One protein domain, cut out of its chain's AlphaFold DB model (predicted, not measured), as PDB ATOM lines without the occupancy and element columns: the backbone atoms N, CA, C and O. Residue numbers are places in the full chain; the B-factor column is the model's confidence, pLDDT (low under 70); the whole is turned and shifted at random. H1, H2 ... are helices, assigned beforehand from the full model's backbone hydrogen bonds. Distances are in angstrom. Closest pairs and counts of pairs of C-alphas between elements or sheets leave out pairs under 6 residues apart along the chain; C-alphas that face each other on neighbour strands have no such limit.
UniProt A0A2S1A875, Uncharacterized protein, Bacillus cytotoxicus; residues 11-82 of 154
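AT A GLANCE: This is residues 11 to 82 of the 154 residues of an uncharacterized protein of Bacillus cytotoxicus (UniProt A0A2S1A875). Three helices, H2, H3 and H4, stand roughly side by side as a triangle of rods running up and down, H1 packs on H4 and meets H2 at a corner, and H5 crosses one end of the group, close to where H2 and H4 finish. Between H2 and H3 the unnamed residues 36 to 46 loop over from one rod to the next. The printed part has 72 residues with five named helices, H1 to H5 in order along the chain, and no named strand; the class is all helix. The whole is compact and rounded, with a radius of gyration of the C-alphas of 11.0 A and spans of 29 by 27 by 18 A.

IN THESE COORDINATES: H1 holds residues 12 to 21 and begins at C-alpha 12, (102.875, 370.328, 15.212); it is 14.1 A long from first to last C-alpha. H2, residues 25 to 35, is 14.8 A long. H3, residues 47 to 56, is 14.2 A long and begins at C-alpha 47, (93.620, 391.974, 16.923). H4, residues 58 to 66, is 12.0 A long. H5, residues 69 to 81, is the longest helix at 17.8 A and ends at C-alpha 81, (109.568, 376.738, 22.799).

HOW THE PARTS SIT: H1 and H2 touch only at the corner by their link, where the closest C-alphas, those of Leu 19 and Gly 25, are 4.6 A apart. H1 touches H4 at a shallow tilt of 27 degrees, opposite ways; the closest C-alphas, those of Leu 20 and Arg 62, are 5.9 A apart. H2 and H3 form a helical hairpin at a shallow tilt of 10 degrees, with the C-alphas of Lys 26 and Ser 54 closest at 6.1 A. H3 and H4 form another, at a shallow tilt of 34 degrees, only just short of steep; the C-alphas of Leu 53 and Leu 61 are closest at 5.1 A. H2 and H4 are close but not clearly touching, their closest C-alphas, Lys 26 and Ile 58, 7.5 A apart. H5 touches H2 about perpendicular, at 88 degrees, with the C-alphas of Leu 33 and Met 75 closest at 6.4 A. With residues 75 to 79 alone H5 touches H1, the C-alphas of Gln 12 and Gln 76 being closest at 6.7 A. H3 is apart from H1 and from H5. Each O i to N i+4 pair is within hydrogen-bond range in H1, H2, H4 and H5, and 5 of 6 are in H3.

THE WHOLE: The two C-alphas farthest apart, those of Thr 56 and Ser 81, are 30.2 A apart. The printed part has no cut. The link from H2 to H3, 11 residues, is long; the other three are tight. The mean pLDDT of the printed part is 74.2, and it is under 70 at residues 11 to 15, 17 to 29, 35, 54 and 80 to 82.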
ATOM      1  N   ASP A  11     102.186 365.651  15.096       61.34
ATOM      2  CA  ASP A  11     102.667 366.649  14.147       61.34
ATOM      3  C   ASP A  11     102.228 368.040  14.623       61.34
ATOM      4  O   ASP A  11     101.074 368.257  14.997       61.34
ATOM      5  N   GLN A  12     103.149 369.001  14.651       63.28
ATOM      6  CA  GLN A  12     102.875 370.328  15.212       63.28
ATOM      7  C   GLN A  12     101.742 371.052  14.471       63.28
ATOM      8  O   GLN A  12     101.007 371.832  15.081       63.28
ATOM      9  N   ASN A  13     101.553 370.765  13.179       65.19
ATOM     10  CA  ASN A  13     100.430 371.300  12.415       65.19
ATOM     11  C   ASN A  13      99.126 370.608  12.807       65.19
ATOM     12  O   ASN A  13      98.094 371.264  12.885       65.19
ATOM     13  N   GLU A  14      99.161 369.309  13.098       64.31
ATOM     14  CA  GLU A  14      98.012 368.559  13.607       64.31
ATOM     15  C   GLU A  14      97.600 369.031  15.010       64.31
ATOM     16  O   GLU A  14      96.406 369.186  15.280       64.31
ATOM     17  N   LEU A  15      98.564 369.375  15.871       67.50
ATOM     18  CA  LEU A  15      98.303 369.998  17.171       67.50
ATOM     19  C   LEU A  15      97.704 371.399  17.007       67.50
ATOM     20  O   LEU A  15      96.685 371.706  17.626       67.50
ATOM     21  N   LEU A  16      98.285 372.233  16.140       70.12
ATOM     22  CA  LEU A  16      97.760 373.564  15.834       70.12
ATOM     23  C   LEU A  16      96.330 373.489  15.279       70.12
ATOM     24  O   LEU A  16      95.456 374.227  15.728       70.12
ATOM     25  N   LEU A  17      96.061 372.571  14.348       69.44
ATOM     26  CA  LEU A  17      94.728 372.351  13.783       69.44
ATOM     27  C   LEU A  17      93.740 371.837  14.833       69.44
ATOM     28  O   LEU A  17      92.604 372.304  14.882       69.44
ATOM     29  N   THR A  18      94.164 370.918  15.700       67.19
ATOM     30  CA  THR A  18      93.346 370.418  16.814       67.19
ATOM     31  C   THR A  18      92.981 371.540  17.784       67.19
ATOM     32  O   THR A  18      91.817 371.666  18.167       67.19
ATOM     33  N   LEU A  19      93.940 372.405  18.126       68.69
ATOM     34  CA  LEU A  19      93.696 373.587  18.954       68.69
ATOM     35  C   LEU A  19      92.742 374.567  18.253       68.69
ATOM     36  O   LEU A  19      91.812 375.064  18.881       68.69
ATOM     37  N   LEU A  20      92.906 374.799  16.948       68.81
ATOM     38  CA  LEU A  20      92.039 375.691  16.165       68.81
ATOM     39  C   LEU A  20      90.599 375.170  16.043       68.81
ATOM     40  O   LEU A  20      89.675 375.965  15.887       68.81
ATOM     41  N   ASN A  21      90.404 373.853  16.121       65.19
ATOM     42  CA  ASN A  21      89.099 373.203  16.000       65.19
ATOM     43  C   ASN A  21      88.388 372.980  17.352       65.19
ATOM     44  O   ASN A  21      87.238 372.543  17.367       65.19
ATOM     45  N   SER A  22      89.038 373.272  18.484       63.25
ATOM     46  CA  SER A  22      88.459 373.108  19.824       63.25
ATOM     47  C   SER A  22      87.684 374.353  20.278       63.25
ATOM     48  O   SER A  22      88.139 375.485  20.095       63.25
ATOM     49  N   GLN A  23      86.535 374.155  20.944       55.47
ATOM     50  CA  GLN A  23      85.756 375.249  21.548       55.47
ATOM     51  C   GLN A  23      86.561 376.045  22.589       55.47
ATOM     52  O   GLN A  23      86.426 377.269  22.642       55.47
ATOM     53  N   ASP A  24      87.414 375.367  23.362       57.31
ATOM     54  CA  ASP A  24      88.301 375.984  24.359       57.31
ATOM     55  C   ASP A  24      89.620 376.465  23.738       57.31
ATOM     56  O   ASP A  24      90.239 377.426  24.205       57.31
ATOM     57  N   GLY A  25      90.023 375.844  22.625       58.28
ATOM     58  CA  GLY A  25      91.266 376.146  21.919       58.28
ATOM     59  C   GLY A  25      91.346 377.574  21.371       58.28
ATOM     60  O   GLY A  25      92.433 378.130  21.269       58.28
ATOM     61  N   LYS A  26      90.211 378.237  21.128       62.75
ATOM     62  CA  LYS A  26      90.164 379.630  20.647       62.75
ATOM     63  C   LYS A  26      90.747 380.660  21.627       62.75
ATOM     64  O   LYS A  26      91.467 381.566  21.207       62.75
ATOM     65  N   ASN A  27      90.450 380.529  22.924       62.53
ATOM     66  CA  ASN A  27      90.965 381.437  23.954       62.53
ATOM     67  C   ASN A  27      92.452 381.165  24.176       62.53
ATOM     68  O   ASN A  27      93.242 382.094  24.310       62.53
ATOM     69  N   ILE A  28      92.820 379.883  24.125       65.19
ATOM     70  CA  ILE A  28      94.202 379.420  24.203       65.19
ATOM     71  C   ILE A  28      95.020 379.982  23.033       65.19
ATOM     72  O   ILE A  28      96.139 380.422  23.247       65.19
ATOM     73  N   ILE A  29      94.464 380.040  21.822       69.69
ATOM     74  CA  ILE A  29      95.174 380.504  20.622       69.69
ATOM     75  C   ILE A  29      95.386 382.011  20.592       69.69
ATOM     76  O   ILE A  29      96.481 382.457  20.260       69.69
ATOM     77  N   LEU A  30      94.375 382.810  20.940       72.38
ATOM     78  CA  LEU A  30      94.566 384.262  21.003       72.38
ATOM     79  C   LEU A  30      95.586 384.643  22.075       72.38
ATOM     80  O   LEU A  30      96.360 385.576  21.876       72.38
ATOM     81  N   GLU A  31      95.602 383.918  23.191       70.81
ATOM     82  CA  GLU A  31      96.599 384.132  24.232       70.81
ATOM     83  C   GLU A  31      97.978 383.620  23.795       70.81
ATOM     84  O   GLU A  31      98.958 384.349  23.912       70.81
ATOM     85  N   ALA A  32      98.060 382.439  23.178       72.69
ATOM     86  CA  ALA A  32      99.300 381.893  22.629       72.69
ATOM     87  C   ALA A  32      99.932 382.820  21.581       72.69
ATOM     88  O   ALA A  32     101.141 383.012  21.613       72.69
ATOM     89  N   LEU A  33      99.141 383.463  20.716       75.31
ATOM     90  CA  LEU A  33      99.650 384.450  19.759       75.31
ATOM     91  C   LEU A  33     100.299 385.648  20.461       75.31
ATOM     92  O   LEU A  33     101.408 386.038  20.101       75.31
ATOM     93  N   LYS A  34      99.661 386.204  21.499       73.44
ATOM     94  CA  LYS A  34     100.263 387.299  22.281       73.44
ATOM     95  C   LYS A  34     101.574 386.863  22.932       73.44
ATOM     96  O   LYS A  34     102.560 387.592  22.887       73.44
ATOM     97  N   LEU A  35     101.594 385.666  23.514       67.56
ATOM     98  CA  LEU A  35     102.763 385.108  24.199       67.56
ATOM     99  C   LEU A  35     103.890 384.719  23.241       67.56
ATOM    100  O   LEU A  35     105.060 384.776  23.612       67.56
ATOM    101  N   ALA A  36     103.548 384.370  22.004       72.31
ATOM    102  CA  ALA A  36     104.487 384.175  20.907       72.31
ATOM    103  C   ALA A  36     105.097 385.501  20.408       72.31
ATOM    104  O   ALA A  36     105.895 385.507  19.472       72.31
ATOM    105  N   GLY A  37     104.712 386.632  21.008       74.00
ATOM    106  CA  GLY A  37     105.154 387.957  20.602       74.00
ATOM    107  C   GLY A  37     104.537 388.390  19.278       74.00
ATOM    108  O   GLY A  37     105.208 389.077  18.507       74.00
ATOM    109  N   ALA A  38     103.310 387.950  18.969       81.31
ATOM    110  CA  ALA A  38     102.590 388.449  17.809       81.31
ATOM    111  C   ALA A  38     102.236 389.929  18.015       81.31
ATOM    112  O   ALA A  38     101.500 390.278  18.940       81.31
ATOM    113  N   ASP A  39     102.761 390.789  17.150       80.06
ATOM    114  CA  ASP A  39     102.539 392.228  17.171       80.06
ATOM    115  C   ASP A  39     101.684 392.621  15.951       80.06
ATOM    116  O   ASP A  39     102.083 392.380  14.807       80.06
ATOM    117  N   PRO A  40     100.497 393.218  16.163       79.06
ATOM    118  CA  PRO A  40      99.591 393.631  15.090       79.06
ATOM    119  C   PRO A  40     100.226 394.494  13.998       79.06
ATOM    120  O   PRO A  40      99.841 394.414  12.830       79.06
ATOM    121  N   HIS A  41     101.188 395.339  14.372       78.25
ATOM    122  CA  HIS A  41     101.831 396.291  13.480       78.25
ATOM    123  C   HIS A  41     102.920 395.633  12.635       78.25
ATOM    124  O   HIS A  41     103.048 395.977  11.459       78.25
ATOM    125  N   THR A  42     103.683 394.692  13.201       81.62
ATOM    126  CA  THR A  42     104.764 394.004  12.472       81.62
ATOM    127  C   THR A  42     104.299 392.753  11.738       81.62
ATOM    128  O   THR A  42     104.873 392.408  10.710       81.62
ATOM    129  N   ASP A  43     103.260 392.084  12.238       81.81
ATOM    130  CA  ASP A  43     102.810 390.781  11.728       81.81
ATOM    131  C   ASP A  43     101.529 390.878  10.887       81.81
ATOM    132  O   ASP A  43     100.966 389.863  10.466       81.81
ATOM    133  N   HIS A  44     101.081 392.109  10.626       80.62
ATOM    134  CA  HIS A  44     100.002 392.445   9.699       80.62
ATOM    135  C   HIS A  44      98.684 391.708   9.982       80.62
ATOM    136  O   HIS A  44      98.098 391.080   9.097       80.62
ATOM    137  N   PHE A  45      98.191 391.813  11.215       82.00
ATOM    138  CA  PHE A  45      96.870 391.309  11.594       82.00
ATOM    139  C   PHE A  45      96.102 392.328  12.437       82.00
ATOM    140  O   PHE A  45      96.695 393.145  13.137       82.00
ATOM    141  N   ASP A  46      94.771 392.268  12.388       83.44
ATOM    142  CA  ASP A  46      93.903 393.095  13.228       83.44
ATOM    143  C   ASP A  46      93.475 392.299  14.482       83.44
ATOM    144  O   ASP A  46      92.723 391.322  14.370       83.44
ATOM    145  N   PRO A  47      93.937 392.681  15.689       78.94
ATOM    146  CA  PRO A  47      93.620 391.974  16.923       78.94
ATOM    147  C   PRO A  47      92.138 392.089  17.290       78.94
ATOM    148  O   PRO A  47      91.585 391.145  17.852       78.94
ATOM    149  N   GLU A  48      91.471 393.195  16.951       80.75
ATOM    150  CA  GLU A  48      90.038 393.370  17.193       80.75
ATOM    151  C   GLU A  48      89.221 392.518  16.216       80.75
ATOM    152  O   GLU A  48      88.216 391.922  16.609       80.75
ATOM    153  N   GLN A  49      89.691 392.360  14.975       81.62
ATOM    154  CA  GLN A  49      89.109 391.407  14.030       81.62
ATOM    155  C   GLN A  49      89.262 389.966  14.529       81.62
ATOM    156  O   GLN A  49      88.265 389.248  14.591       81.62
ATOM    157  N   LEU A  50      90.461 389.540  14.943       80.62
ATOM    158  CA  LEU A  50      90.673 388.189  15.482       80.62
ATOM    159  C   LEU A  50      89.841 387.943  16.750       80.62
ATOM    160  O   LEU A  50      89.238 386.881  16.907       80.62
ATOM    161  N   LYS A  51      89.740 388.939  17.634       76.88
ATOM    162  CA  LYS A  51      88.921 388.873  18.849       76.88
ATOM    163  C   LYS A  51      87.425 388.829  18.545       76.88
ATOM    164  O   LYS A  51      86.676 388.146  19.234       76.88
ATOM    165  N   LYS A  52      86.969 389.520  17.501       80.38
ATOM    166  CA  LYS A  52      85.587 389.410  17.032       80.38
ATOM    167  C   LYS A  52      85.328 388.008  16.485       80.38
ATOM    168  O   LYS A  52      84.403 387.342  16.949       80.38
ATOM    169  N   LEU A  53      86.187 387.521  15.588       77.12
ATOM    170  CA  LEU A  53      86.073 386.193  14.980       77.12
ATOM    171  C   LEU A  53      86.081 385.064  16.019       77.12
ATOM    172  O   LEU A  53      85.294 384.128  15.892       77.12
ATOM    173  N   SER A  54      86.853 385.181  17.104       69.00
ATOM    174  CA  SER A  54      86.849 384.189  18.194       69.00
ATOM    175  C   SER A  54      85.525 384.087  18.960       69.00
ATOM    176  O   SER A  54      85.260 383.082  19.632       69.00
ATOM    177  N   THR A  55      84.662 385.096  18.841       70.69
ATOM    178  CA  THR A  55      83.331 385.111  19.461       70.69
ATOM    179  C   THR A  55      82.201 384.777  18.490       70.69
ATOM    180  O   THR A  55      81.178 384.265  18.935       70.69
ATOM    181  N   THR A  56      82.378 385.015  17.186       73.69
ATOM    182  CA  THR A  56      81.300 384.880  16.190       73.69
ATOM    183  C   THR A  56      81.495 383.769  15.164       73.69
ATOM    184  O   THR A  56      80.502 383.174  14.758       73.69
ATOM    185  N   ASN A  57      82.722 383.490  14.712       79.38
ATOM    186  CA  ASN A  57      82.968 382.505  13.657       79.38
ATOM    187  C   ASN A  57      84.372 381.884  13.776       79.38
ATOM    188  O   ASN A  57      85.372 382.450  13.330       79.38
ATOM    189  N   ILE A  58      84.431 380.694  14.377       71.44
ATOM    190  CA  ILE A  58      85.682 379.967  14.637       71.44
ATOM    191  C   ILE A  58      86.338 379.493  13.331       71.44
ATOM    192  O   ILE A  58      87.563 379.510  13.232       71.44
ATOM    193  N   ASP A  59      85.561 379.138  12.304       76.69
ATOM    194  CA  ASP A  59      86.116 378.734  11.007       76.69
ATOM    195  C   ASP A  59      86.805 379.910  10.298       76.69
ATOM    196  O   ASP A  59      87.862 379.740   9.685       76.69
ATOM    197  N   GLU A  60      86.250 381.115  10.422       79.75
ATOM    198  CA  GLU A  60      86.880 382.341   9.925       79.75
ATOM    199  C   GLU A  60      88.104 382.737  10.755       79.75
ATOM    200  O   GLU A  60      89.110 383.132  10.170       79.75
ATOM    201  N   LEU A  61      88.072 382.574  12.086       80.56
ATOM    202  CA  LEU A  61      89.260 382.747  12.931       80.56
ATOM    203  C   LEU A  61      90.381 381.803  12.480       80.56
ATOM    204  O   LEU A  61      91.512 382.238  12.261       80.56
ATOM    205  N   ARG A  62      90.056 380.517  12.300       79.44
ATOM    206  CA  ARG A  62      90.999 379.503  11.824       79.44
ATOM    207  C   ARG A  62      91.588 379.895  10.480       79.44
ATOM    208  O   ARG A  62      92.799 379.860  10.307       79.44
ATOM    209  N   THR A  63      90.735 380.302   9.550       82.56
ATOM    210  CA  THR A  63      91.150 380.722   8.209       82.56
ATOM    211  C   THR A  63      92.046 381.959   8.261       82.56
ATOM    212  O   THR A  63      93.057 382.003   7.569       82.56
ATOM    213  N   ALA A  64      91.732 382.941   9.108       82.56
ATOM    214  CA  ALA A  64      92.538 384.147   9.275       82.56
ATOM    215  C   ALA A  64      93.942 383.841   9.822       82.56
ATOM    216  O   ALA A  64      94.921 384.401   9.334       82.56
ATOM    217  N   ILE A  65      94.049 382.926  10.792       81.69
ATOM    218  CA  ILE A  65      95.334 382.516  11.372       81.69
ATOM    219  C   ILE A  65      96.137 381.685  10.369       81.69
ATOM    220  O   ILE A  65      97.296 381.996  10.124       81.69
ATOM    221  N   LEU A  66      95.527 380.670   9.746       83.06
ATOM    222  CA  LEU A  66      96.216 379.784   8.798       83.06
ATOM    223  C   LEU A  66      96.661 380.501   7.515       83.06
ATOM    224  O   LEU A  66      97.665 380.116   6.922       83.06
ATOM    225  N   ASN A  67      95.951 381.553   7.100       86.06
ATOM    226  CA  ASN A  67      96.335 382.366   5.944       86.06
ATOM    227  C   ASN A  67      97.412 383.415   6.263       86.06
ATOM    228  O   ASN A  67      97.881 384.087   5.343       86.06
ATOM    229  N   ASN A  68      97.814 383.570   7.530       85.25
ATOM    230  CA  ASN A  68      98.916 384.442   7.915       85.25
ATOM    231  C   ASN A  68     100.157 383.595   8.277       85.25
ATOM    232  O   ASN A  68     100.248 383.082   9.395       85.25
ATOM    233  N   PRO A  69     101.142 383.464   7.367       83.00
ATOM    234  CA  PRO A  69     102.305 382.605   7.589       83.00
ATOM    235  C   PRO A  69     103.167 383.049   8.779       83.00
ATOM    236  O   PRO A  69     103.798 382.208   9.408       83.00
ATOM    237  N   ILE A  70     103.167 384.342   9.129       84.44
ATOM    238  CA  ILE A  70     103.905 384.858  10.291       84.44
ATOM    239  C   ILE A  70     103.245 384.371  11.584       84.44
ATOM    240  O   ILE A  70     103.937 383.909  12.488       84.44
ATOM    241  N   LEU A  71     101.911 384.416  11.665       83.62
ATOM    242  CA  LEU A  71     101.179 383.914  12.831       83.62
ATOM    243  C   LEU A  71     101.310 382.398  12.975       83.62
ATOM    244  O   LEU A  71     101.500 381.912  14.087       83.62
ATOM    245  N   VAL A  72     101.259 381.654  11.865       83.25
ATOM    246  CA  VAL A  72     101.497 380.201  11.872       83.25
ATOM    247  C   VAL A  72     102.902 379.890  12.384       83.25
ATOM    248  O   VAL A  72     103.037 379.077  13.296       83.25
ATOM    249  N   GLN A  73     103.926 380.576  11.868       82.06
ATOM    250  CA  GLN A  73     105.306 380.370  12.305       82.06
ATOM    251  C   GLN A  73     105.476 380.693  13.792       82.06
ATOM    252  O   GLN A  73     106.011 379.882  14.538       82.06
ATOM    253  N   LYS A  74     104.949 381.831  14.261       82.38
ATOM    254  CA  LYS A  74     105.005 382.208  15.681       82.38
ATOM    255  C   LYS A  74     104.298 381.197  16.581       82.38
ATOM    256  O   LYS A  74     104.785 380.906  17.669       82.38
ATOM    257  N   MET A  75     103.182 380.623  16.134       78.44
ATOM    258  CA  MET A  75     102.490 379.560  16.869       78.44
ATOM    259  C   MET A  75     103.296 378.263  16.919       78.44
ATOM    260  O   MET A  75     103.350 377.632  17.970       78.44
ATOM    261  N   GLN A  76     103.937 377.872  15.818       75.81
ATOM    262  CA  GLN A  76     104.824 376.707  15.788       75.81
ATOM    263  C   GLN A  76     106.040 376.916  16.700       75.81
ATOM    264  O   GLN A  76     106.314 376.072  17.554       75.81
ATOM    265  N   ASP A  77     106.695 378.077  16.611       77.56
ATOM    266  CA  ASP A  77     107.821 378.459  17.468       77.56
ATOM    267  C   ASP A  77     107.403 378.515  18.946       77.56
ATOM    268  O   ASP A  77     108.145 378.102  19.840       77.56
ATOM    269  N   PHE A  78     106.189 378.992  19.234       74.31
ATOM    270  CA  PHE A  78     105.626 378.984  20.580       74.31
ATOM    271  C   PHE A  78     105.428 377.554  21.084       74.31
ATOM    272  O   PHE A  78     105.988 377.221  22.122       74.31
ATOM    273  N   ILE A  79     104.735 376.695  20.326       70.88
ATOM    274  CA  ILE A  79     104.509 375.277  20.657       70.88
ATOM    275  C   ILE A  79     105.836 374.549  20.911       70.88
ATOM    276  O   ILE A  79     105.942 373.780  21.874       70.88
ATOM    277  N   GLN A  80     106.848 374.811  20.078       69.12
ATOM    278  CA  GLN A  80     108.185 374.247  20.210       69.12
ATOM    279  C   GLN A  80     108.898 374.782  21.456       69.12
ATOM    280  O   GLN A  80     109.404 374.012  22.264       69.12
ATOM    281  N   SER A  81     108.894 376.099  21.663       64.50
ATOM    282  CA  SER A  81     109.568 376.738  22.799       64.50
ATOM    283  C   SER A  81     108.880 376.505  24.147       64.50
ATOM    284  O   SER A  81     109.448 376.838  25.185       64.50
ATOM    285  N   THR A  82     107.641 376.020  24.161       59.31
ATOM    286  CA  THR A  82     106.934 375.559  25.365       59.31
ATOM    287  C   THR A  82     106.953 374.042  25.502       59.31
ATOM    288  O   THR A  82     106.344 373.525  26.435       59.31
TER     289      THR A  82